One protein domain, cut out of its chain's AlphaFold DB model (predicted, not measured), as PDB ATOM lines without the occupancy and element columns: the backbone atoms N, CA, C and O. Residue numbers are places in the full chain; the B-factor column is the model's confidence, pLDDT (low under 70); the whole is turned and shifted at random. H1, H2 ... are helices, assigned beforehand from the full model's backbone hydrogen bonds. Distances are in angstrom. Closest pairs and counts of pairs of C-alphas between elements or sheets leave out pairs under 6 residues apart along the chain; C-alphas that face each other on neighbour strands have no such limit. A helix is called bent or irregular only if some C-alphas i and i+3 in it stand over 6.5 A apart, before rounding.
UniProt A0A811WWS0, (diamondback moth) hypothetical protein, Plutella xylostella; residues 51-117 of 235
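Overview. This is residues 51 to 117 of the 235 residues of the protein "(diamondback moth) hypothetical protein" of Plutella xylostella (UniProt A0A811WWS0). The model is an open zigzag of helices with few contacts: the long helical arm H1b makes one limb, with the short arm H1a turned off beside its first residues, and after residue 86 the backbone folds back through a loop and the small helix H2. After H2 it turns again into H3, a separate limb that touches no other helix. The printed part has 67 residues with three named helices, in the order H1, H2, H3, and no named strand; the class is all helix. The whole is only just loose, close to extended, with a radius of gyration of the C-alphas of 16.1 A, and its outline is flat, spanning 46 by 36 by 14 A.

Arrangement. The longest helix is H1, residues 51 to 86. By its hydrogen bonds it was assigned as one helix, but it is bent: C-alphas 58 and 61 are 9.2 A apart. Its arms are H1a, residues 51 to 58, and H1b, residues 61 to 86. They are close but not clearly touching, and their closest C-alphas, those of Arg 56 and Met 64, are 6.6 A apart. Their lines stand at a steep tilt of 57 degrees, opposite ways. H2, residues 94 to 97, is close to H1b but not clearly touching it; the closest C-alphas, those of Tyr 80 and Phe 95, are 7.6 A apart. H3, residues 105 to 115, is apart from H1a, H1b and H2. H1a and H2 are also apart. Every O i to N i+4 pair is within hydrogen-bond range in H1a and H1b, against 4 of 7 in H3; H2 is too short for such a pair, and its one O i to N i+3 pair is within range.

Along the chain. H1b measures 37.5 A from first to last C-alpha, from C-alpha 61 at (105.935, 112.467, 27.012) to C-alpha 86 at (81.924, 102.889, 54.161). H1a measures 10.3 A and begins at C-alpha 51, at (106.827, 124.300, 33.368). H2 measures 5.2 A. H3 measures 16.6 A and ends at C-alpha 115, at (79.911, 90.477, 25.375).

Size, cuts and confidence. The two C-alphas farthest apart are those of Trp 51 and Gly 117, at 48.0 A. The printed part has no cut. The links from H1 to H2 and from H2 to H3 are short, each of 7 residues. Residues 66 to 71, which belong to H1, residues 85 to 91, and residues 112 to 117, of which 112 to 115 belong to H3, stand free. The mean pLDDT of the printed part is 73.4; 26 residues are under 70, namely 88 to 90, 92 to 93, 95 to 96 and 99 to 117, and the mean of H3 is 52.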
ATOM      1  N   TRP A  51     106.184 125.387  32.635       75.56
ATOM      2  CA  TRP A  51     106.827 124.300  33.368       75.56
ATOM      3  C   TRP A  51     106.388 122.898  32.915       75.56
ATOM      4  O   TRP A  51     107.189 121.969  32.964       75.56
ATOM      5  N   THR A  52     105.149 122.714  32.446       81.62
ATOM      6  CA  THR A  52     104.676 121.403  31.969       81.62
ATOM      7  C   THR A  52     105.330 121.035  30.640       81.62
ATOM      8  O   THR A  52     105.690 119.874  30.431       81.62
ATOM      9  N   ASP A  53     105.519 122.012  29.754       85.69
ATOM     10  CA  ASP A  53     106.213 121.809  28.483       85.69
ATOM     11  C   ASP A  53     107.719 121.628  28.690       85.69
ATOM     12  O   ASP A  53     108.311 120.738  28.078       85.69
ATOM     13  N   ASP A  54     108.318 122.380  29.615       89.69
ATOM     14  CA  ASP A  54     109.724 122.213  29.996       89.69
ATOM     15  C   ASP A  54     109.974 120.826  30.604       89.69
ATOM     16  O   ASP A  54     110.910 120.129  30.206       89.69
ATOM     17  N   LEU A  55     109.086 120.346  31.481       77.69
ATOM     18  CA  LEU A  55     109.147 118.970  31.977       77.69
ATOM     19  C   LEU A  55     108.951 117.963  30.845       77.69
ATOM     20  O   LEU A  55     109.743 117.034  30.715       77.69
ATOM     21  N   ARG A  56     107.954 118.147  29.972       86.25
ATOM     22  CA  ARG A  56     107.738 117.248  28.826       86.25
ATOM     23  C   ARG A  56     108.974 117.179  27.924       86.25
ATOM     24  O   ARG A  56     109.258 116.106  27.395       86.25
ATOM     25  N   LYS A  57     109.709 118.284  27.773       89.00
ATOM     26  CA  LYS A  57     110.953 118.364  27.003       89.00
ATOM     27  C   LYS A  57     112.119 117.650  27.694       89.00
ATOM     28  O   LYS A  57     112.891 116.987  27.010       89.00
ATOM     29  N   VAL A  58     112.233 117.752  29.021       86.19
ATOM     30  CA  VAL A  58     113.333 117.147  29.798       86.19
ATOM     31  C   VAL A  58     113.120 115.651  30.046       86.19
ATOM     32  O   VAL A  58     114.035 114.861  29.841       86.19
ATOM     33  N   VAL A  59     111.924 115.243  30.479       87.19
ATOM     34  CA  VAL A  59     111.641 113.851  30.887       87.19
ATOM     35  C   VAL A  59     110.896 113.034  29.828       87.19
ATOM     36  O   VAL A  59     110.761 111.815  29.952       87.19
ATOM     37  N   GLY A  60     110.409 113.687  28.772       92.44
ATOM     38  CA  GLY A  60     109.671 113.051  27.689       92.44
ATOM     39  C   GLY A  60     108.188 112.807  27.998       92.44
ATOM     40  O   GLY A  60     107.744 112.661  29.141       92.44
ATOM     41  N   SER A  61     107.387 112.700  26.936       86.19
ATOM     42  CA  SER A  61     105.935 112.467  27.012       86.19
ATOM     43  C   SER A  61     105.561 111.115  27.638       86.19
ATOM     44  O   SER A  61     104.518 110.993  28.284       86.19
ATOM     45  N   GLY A  62     106.423 110.103  27.497       90.94
ATOM     46  CA  GLY A  62     106.217 108.776  28.079       90.94
ATOM     47  C   GLY A  62     106.255 108.778  29.609       90.94
ATOM     48  O   GLY A  62     105.444 108.099  30.243       90.94
ATOM     49  N   TRP A  63     107.152 109.566  30.208       90.69
ATOM     50  CA  TRP A  63     107.243 109.694  31.661       90.69
ATOM     51  C   TRP A  63     106.052 110.470  32.222       90.69
ATOM     52  O   TRP A  63     105.407 109.991  33.152       90.69
ATOM     53  N   MET A  64     105.672 111.585  31.585       90.25
ATOM     54  CA  MET A  64     104.490 112.372  31.965       90.25
ATOM     55  C   MET A  64     103.209 111.529  31.960       90.25
ATOM     56  O   MET A  64     102.425 111.579  32.905       90.25
ATOM     57  N   ARG A  65     103.023 110.672  30.945       87.38
ATOM     58  CA  ARG A  65     101.875 109.754  30.876       87.38
ATOM     59  C   ARG A  65     101.892 108.711  31.995       87.38
ATOM     60  O   ARG A  65     100.846 108.408  32.560       87.38
ATOM     61  N   LYS A  66     103.064 108.164  32.337       85.00
ATOM     62  CA  LYS A  66     103.212 107.215  33.454       85.00
ATOM     63  C   LYS A  66     102.972 107.891  34.806       85.00
ATOM     64  O   LYS A  66     102.332 107.290  35.661       85.00
ATOM     65  N   ALA A  67     103.450 109.119  34.998       83.50
ATOM     66  CA  ALA A  67     103.223 109.898  36.211       83.50
ATOM     67  C   ALA A  67     101.733 110.231  36.390       83.50
ATOM     68  O   ALA A  67     101.175 109.944  37.445       83.50
ATOM     69  N   ALA A  68     101.068 110.713  35.336       81.31
ATOM     70  CA  ALA A  68      99.625 110.955  35.343       81.31
ATOM     71  C   ALA A  68      98.830 109.671  35.631       81.31
ATOM     72  O   ALA A  68      97.929 109.675  36.465       81.31
ATOM     73  N   ALA A  69      99.216 108.545  35.019       86.44
ATOM     74  CA  ALA A  69      98.605 107.253  35.314       86.44
ATOM     75  C   ALA A  69      98.789 106.855  36.788       86.44
ATOM     76  O   ALA A  69      97.849 106.372  37.401       86.44
ATOM     77  N   ARG A  70      99.967 107.078  37.388       89.00
ATOM     78  CA  ARG A  70     100.202 106.791  38.815       89.00
ATOM     79  C   ARG A  70      99.342 107.650  39.738       89.00
ATOM     80  O   ARG A  70      98.832 107.122  40.718       89.00
ATOM     81  N   VAL A  71      99.181 108.938  39.431       87.38
ATOM     82  CA  VAL A  71      98.303 109.837  40.199       87.38
ATOM     83  C   VAL A  71      96.861 109.344  40.129       87.38
ATOM     84  O   VAL A  71      96.230 109.187  41.168       87.38
ATOM     85  N   LEU A  72      96.387 108.991  38.930       85.75
ATOM     86  CA  LEU A  72      95.051 108.433  38.728       85.75
ATOM     87  C   LEU A  72      94.848 107.110  39.489       85.75
ATOM     88  O   LEU A  72      93.811 106.899  40.110       85.75
ATOM     89  N   TRP A  73      95.840 106.217  39.473       79.25
ATOM     90  CA  TRP A  73      95.765 104.952  40.209       79.25
ATOM     91  C   TRP A  73      95.792 105.150  41.725       79.25
ATOM     92  O   TRP A  73      95.100 104.421  42.432       79.25
ATOM     93  N   ARG A  74      96.535 106.144  42.230       90.19
ATOM     94  CA  ARG A  74      96.495 106.514  43.650       90.19
ATOM     95  C   ARG A  74      95.109 107.028  44.029       90.19
ATOM     96  O   ARG A  74      94.542 106.514  44.984       90.19
ATOM     97  N   SER A  75      94.543 107.966  43.267       88.94
ATOM     98  CA  SER A  75      93.212 108.504  43.568       88.94
ATOM     99  C   SER A  75      92.129 107.427  43.487       88.94
ATOM    100  O   SER A  75      91.266 107.361  44.353       88.94
ATOM    101  N   LEU A  76      92.196 106.529  42.496       82.44
ATOM    102  CA  LEU A  76      91.274 105.391  42.409       82.44
ATOM    103  C   LEU A  76      91.429 104.434  43.598       82.44
ATOM    104  O   LEU A  76      90.426 103.955  44.122       82.44
ATOM    105  N   GLY A  77      92.660 104.179  44.046       88.12
ATOM    106  CA  GLY A  77      92.927 103.369  45.235       88.12
ATOM    107  C   GLY A  77      92.397 104.008  46.521       88.12
ATOM    108  O   GLY A  77      91.816 103.313  47.348       88.12
ATOM    109  N   GLU A  78      92.541 105.324  46.678       88.44
ATOM    110  CA  GLU A  78      92.014 106.071  47.829       88.44
ATOM    111  C   GLU A  78      90.485 106.030  47.878       88.44
ATOM    112  O   GLU A  78      89.921 105.703  48.923       88.44
ATOM    113  N   VAL A  79      89.811 106.273  46.748       88.44
ATOM    114  CA  VAL A  79      88.345 106.173  46.664       88.44
ATOM    115  C   VAL A  79      87.887 104.741  46.931       88.44
ATOM    116  O   VAL A  79      86.920 104.535  47.658       88.44
ATOM    117  N   TYR A  80      88.600 103.740  46.409       82.38
ATOM    118  CA  TYR A  80      88.290 102.338  46.680       82.38
ATOM    119  C   TYR A  80      88.388 102.008  48.177       82.38
ATOM    120  O   TYR A  80      87.487 101.381  48.727       82.38
ATOM    121  N   VAL A  81      89.441 102.462  48.864       86.25
ATOM    122  CA  VAL A  81      89.602 102.252  50.313       86.25
ATOM    123  C   VAL A  81      88.505 102.969  51.100       86.25
ATOM    124  O   VAL A  81      87.931 102.375  52.009       86.25
ATOM    125  N   GLN A  82      88.172 104.210  50.739       85.94
ATOM    126  CA  GLN A  82      87.071 104.942  51.369       85.94
ATOM    127  C   GLN A  82      85.737 104.213  51.182       85.94
ATOM    128  O   GLN A  82      85.020 103.994  52.155       85.94
ATOM    129  N   GLN A  83      85.439 103.766  49.960       81.81
ATOM    130  CA  GLN A  83      84.224 103.014  49.667       81.81
ATOM    131  C   GLN A  83      84.176 101.693  50.439       81.81
ATOM    132  O   GLN A  83      83.125 101.327  50.953       81.81
ATOM    133  N   TRP A  84      85.304 100.991  50.560       82.62
ATOM    134  CA  TRP A  84      85.388  99.724  51.283       82.62
ATOM    135  C   TRP A  84      85.181  99.886  52.794       82.62
ATOM    136  O   TRP A  84      84.559  99.038  53.429       82.62
ATOM    137  N   ILE A  85      85.652 100.996  53.368       87.31
ATOM    138  CA  ILE A  85      85.410 101.344  54.776       87.31
ATOM    139  C   ILE A  85      83.935 101.711  55.003       87.31
ATOM    140  O   ILE A  85      83.370 101.352  56.034       87.31
ATOM    141  N   ILE A  86      83.312 102.412  54.050       85.62
ATOM    142  CA  ILE A  86      81.924 102.889  54.161       85.62
ATOM    143  C   ILE A  86      80.910 101.772  53.863       85.62
ATOM    144  O   ILE A  86      79.848 101.736  54.481       85.62
ATOM    145  N   SER A  87      81.223 100.850  52.948       80.50
ATOM    146  CA  SER A  87      80.334  99.758  52.531       80.50
ATOM    147  C   SER A  87      81.069  98.411  52.469       80.50
ATOM    148  O   SER A  87      81.376  97.902  51.389       80.50
ATOM    149  N   PRO A  88      81.351  97.786  53.626       69.50
ATOM    150  CA  PRO A  88      82.078  96.517  53.688       69.50
ATOM    151  C   PRO A  88      81.287  95.300  53.162       69.50
ATOM    152  O   PRO A  88      81.830  94.196  53.147       69.50
ATOM    153  N   GLN A  89      80.018  95.462  52.759       59.94
ATOM    154  CA  GLN A  89      79.112  94.350  52.434       59.94
ATOM    155  C   GLN A  89      78.766  94.216  50.939       59.94
ATOM    156  O   GLN A  89      78.156  93.221  50.548       59.94
ATOM    157  N   GLU A  90      79.154  95.171  50.090       67.88
ATOM    158  CA  GLU A  90      78.926  95.068  48.646       67.88
ATOM    159  C   GLU A  90      80.096  94.393  47.920       67.88
ATOM    160  O   GLU A  90      81.253  94.497  48.327       67.88
ATOM    161  N   ASP A  91      79.781  93.686  46.829       76.12
ATOM    162  CA  ASP A  91      80.780  93.060  45.961       76.12
ATOM    163  C   ASP A  91      81.793  94.125  45.486       76.12
ATOM    164  O   ASP A  91      81.398  95.063  44.781       76.12
ATOM    165  N   PRO A  92      83.088  93.997  45.840       63.12
ATOM    166  CA  PRO A  92      84.102  95.009  45.553       63.12
ATOM    167  C   PRO A  92      84.272  95.305  44.055       63.12
ATOM    168  O   PRO A  92      84.806  96.353  43.688       63.12
ATOM    169  N   TRP A  93      83.791  94.427  43.170       62.41
ATOM    170  CA  TRP A  93      83.845  94.640  41.726       62.41
ATOM    171  C   TRP A  93      82.775  95.599  41.192       62.41
ATOM    172  O   TRP A  93      83.006  96.224  40.155       62.41
ATOM    173  N   LYS A  94      81.662  95.809  41.909       72.62
ATOM    174  CA  LYS A  94      80.599  96.749  41.496       72.62
ATOM    175  C   LYS A  94      81.058  98.208  41.483       72.62
ATOM    176  O   LYS A  94      80.537  99.008  40.711       72.62
ATOM    177  N   PHE A  95      82.078  98.554  42.271       66.06
ATOM    178  CA  PHE A  95      82.685  99.887  42.252       66.06
ATOM    179  C   PHE A  95      83.240 100.243  40.863       66.06
ATOM    180  O   PHE A  95      82.994 101.333  40.348       66.06
ATOM    181  N   PHE A  96      83.936  99.302  40.218       64.62
ATOM    182  CA  PHE A  96      84.552  99.532  38.909       64.62
ATOM    183  C   PHE A  96      83.540  99.576  37.759       64.62
ATOM    184  O   PHE A  96      83.854 100.103  36.693       64.62
ATOM    185  N   GLU A  97      82.325  99.061  37.962       74.00
ATOM    186  CA  GLU A  97      81.262  99.100  36.954       74.00
ATOM    187  C   GLU A  97      80.644 100.493  36.790       74.00
ATOM    188  O   GLU A  97      80.144 100.789  35.702       74.00
ATOM    189  N   ASN A  98      80.750 101.333  37.829       71.06
ATOM    190  CA  ASN A  98      80.188 102.685  37.908       71.06
ATOM    191  C   ASN A  98      81.223 103.803  37.682       71.06
ATOM    192  O   ASN A  98      80.886 104.983  37.777       71.06
ATOM    193  N   VAL A  99      82.486 103.468  37.385       68.88
ATOM    194  CA  VAL A  99      83.505 104.479  37.062       68.88
ATOM    195  C   VAL A  99      83.141 105.142  35.722       68.88
ATOM    196  O   VAL A  99      82.980 104.425  34.731       68.88
ATOM    197  N   PRO A 100      83.037 106.488  35.652       56.34
ATOM    198  CA  PRO A 100      82.648 107.192  34.435       56.34
ATOM    199  C   PRO A 100      83.537 106.825  33.245       56.34
ATOM    200  O   PRO A 100      84.768 106.823  33.353       56.34
ATOM    201  N   GLU A 101      82.897 106.572  32.102       50.69
ATOM    202  CA  GLU A 101      83.464 106.028  30.856       50.69
ATOM    203  C   GLU A 101      84.688 106.801  30.324       50.69
ATOM    204  O   GLU A 101      85.560 106.232  29.667       50.69
ATOM    205  N   ALA A 102      84.819 108.074  30.701       46.66
ATOM    206  CA  ALA A 102      85.952 108.935  30.365       46.66
ATOM    207  C   ALA A 102      87.280 108.554  31.062       46.66
ATOM    208  O   ALA A 102      88.344 109.005  30.641       46.66
ATOM    209  N   SER A 103      87.252 107.731  32.116       51.31
ATOM    210  CA  SER A 103      88.404 107.553  33.017       51.31
ATOM    211  C   SER A 103      89.367 106.424  32.626       51.31
ATOM    212  O   SER A 103      90.468 106.347  33.174       51.31
ATOM    213  N   ALA A 104      88.995 105.518  31.711       52.78
ATOM    214  CA  ALA A 104      89.813 104.331  31.441       52.78
ATOM    215  C   ALA A 104      89.534 103.659  30.075       52.78
ATOM    216  O   ALA A 104      88.828 102.649  30.015       52.78
ATOM    217  N   PRO A 105      90.192 104.087  28.979       49.53
ATOM    218  CA  PRO A 105      90.054 103.442  27.664       49.53
ATOM    219  C   PRO A 105      90.497 101.964  27.648       49.53
ATOM    220  O   PRO A 105      90.118 101.201  26.767       49.53
ATOM    221  N   ARG A 106      91.266 101.508  28.647       47.91
ATOM    222  CA  ARG A 106      91.674 100.098  28.782       47.91
ATOM    223  C   ARG A 106      90.598  99.177  29.365       47.91
ATOM    224  O   ARG A 106      90.662  97.977  29.115       47.91
ATOM    225  N   LEU A 107      89.605  99.709  30.081       48.06
ATOM    226  CA  LEU A 107      88.478  98.909  30.580       48.06
ATOM    227  C   LEU A 107      87.493  98.539  29.456       48.06
ATOM    228  O   LEU A 107      86.810  97.521  29.554       48.06
ATOM    229  N   GLN A 108      87.489  99.287  28.345       54.75
ATOM    230  CA  GLN A 108      86.649  99.010  27.173       54.75
ATOM    231  C   GLN A 108      86.999  97.674  26.497       54.75
ATOM    232  O   GLN A 108      86.103  96.914  26.139       54.75
ATOM    233  N   VAL A 109      88.290  97.335  26.394       52.62
ATOM    234  CA  VAL A 109      88.749  96.077  25.770       52.62
ATOM    235  C   VAL A 109      88.327  94.858  26.597       52.62
ATOM    236  O   VAL A 109      87.911  93.843  26.044       52.62
ATOM    237  N   ALA A 110      88.366  94.971  27.927       46.97
ATOM    238  CA  ALA A 110      87.949  93.899  28.829       46.97
ATOM    239  C   ALA A 110      86.423  93.685  28.830       46.97
ATOM    240  O   ALA A 110      85.967  92.545  28.907       46.97
ATOM    241  N   ARG A 111      85.626  94.758  28.702       55.50
ATOM    242  CA  ARG A 111      84.157  94.666  28.601       55.50
ATOM    243  C   ARG A 111      83.714  94.110  27.242       55.50
ATOM    244  O   ARG A 111      82.859  93.227  27.204       55.50
ATOM    245  N   ALA A 112      84.339  94.547  26.146       51.31
ATOM    246  CA  ALA A 112      84.039  94.066  24.792       51.31
ATOM    247  C   ALA A 112      84.322  92.561  24.612       51.31
ATOM    248  O   ALA A 112      83.541  91.849  23.977       51.31
ATOM    249  N   ALA A 113      85.384  92.054  25.248       50.53
ATOM    250  CA  ALA A 113      85.737  90.634  25.244       50.53
ATOM    251  C   ALA A 113      84.773  89.740  26.053       50.53
ATOM    252  O   ALA A 113      84.853  88.520  25.957       50.53
ATOM    253  N   ARG A 114      83.872  90.319  26.864       51.09
ATOM    254  CA  ARG A 114      82.888  89.572  27.670       51.09
ATOM    255  C   ARG A 114      81.514  89.479  26.998       51.09
ATOM    256  O   ARG A 114      80.772  88.543  27.271       51.09
ATOM    257  N   VAL A 115      81.178  90.442  26.134       62.81
ATOM    258  CA  VAL A 115      79.911  90.477  25.375       62.81
ATOM    259  C   VAL A 115      80.000  89.641  24.094       62.81
ATOM    260  O   VAL A 115      78.999  89.108  23.626       62.81
ATOM    261  N   SER A 116      81.204  89.473  23.551       46.91
ATOM    262  CA  SER A 116      81.467  88.562  22.440       46.91
ATOM    263  C   SER A 116      81.952  87.220  22.995       46.91
ATOM    264  O   SER A 116      83.030  87.134  23.572       46.91
ATOM    265  N   GLY A 117      81.142  86.165  22.872       51.34
ATOM    266  CA  GLY A 117      81.584  84.796  23.167       51.34
ATOM    267  C   GLY A 117      82.860  84.419  22.388       51.34
ATOM    268  O   GLY A 117      83.222  85.108  21.430       51.34
TER     269      GLY A 117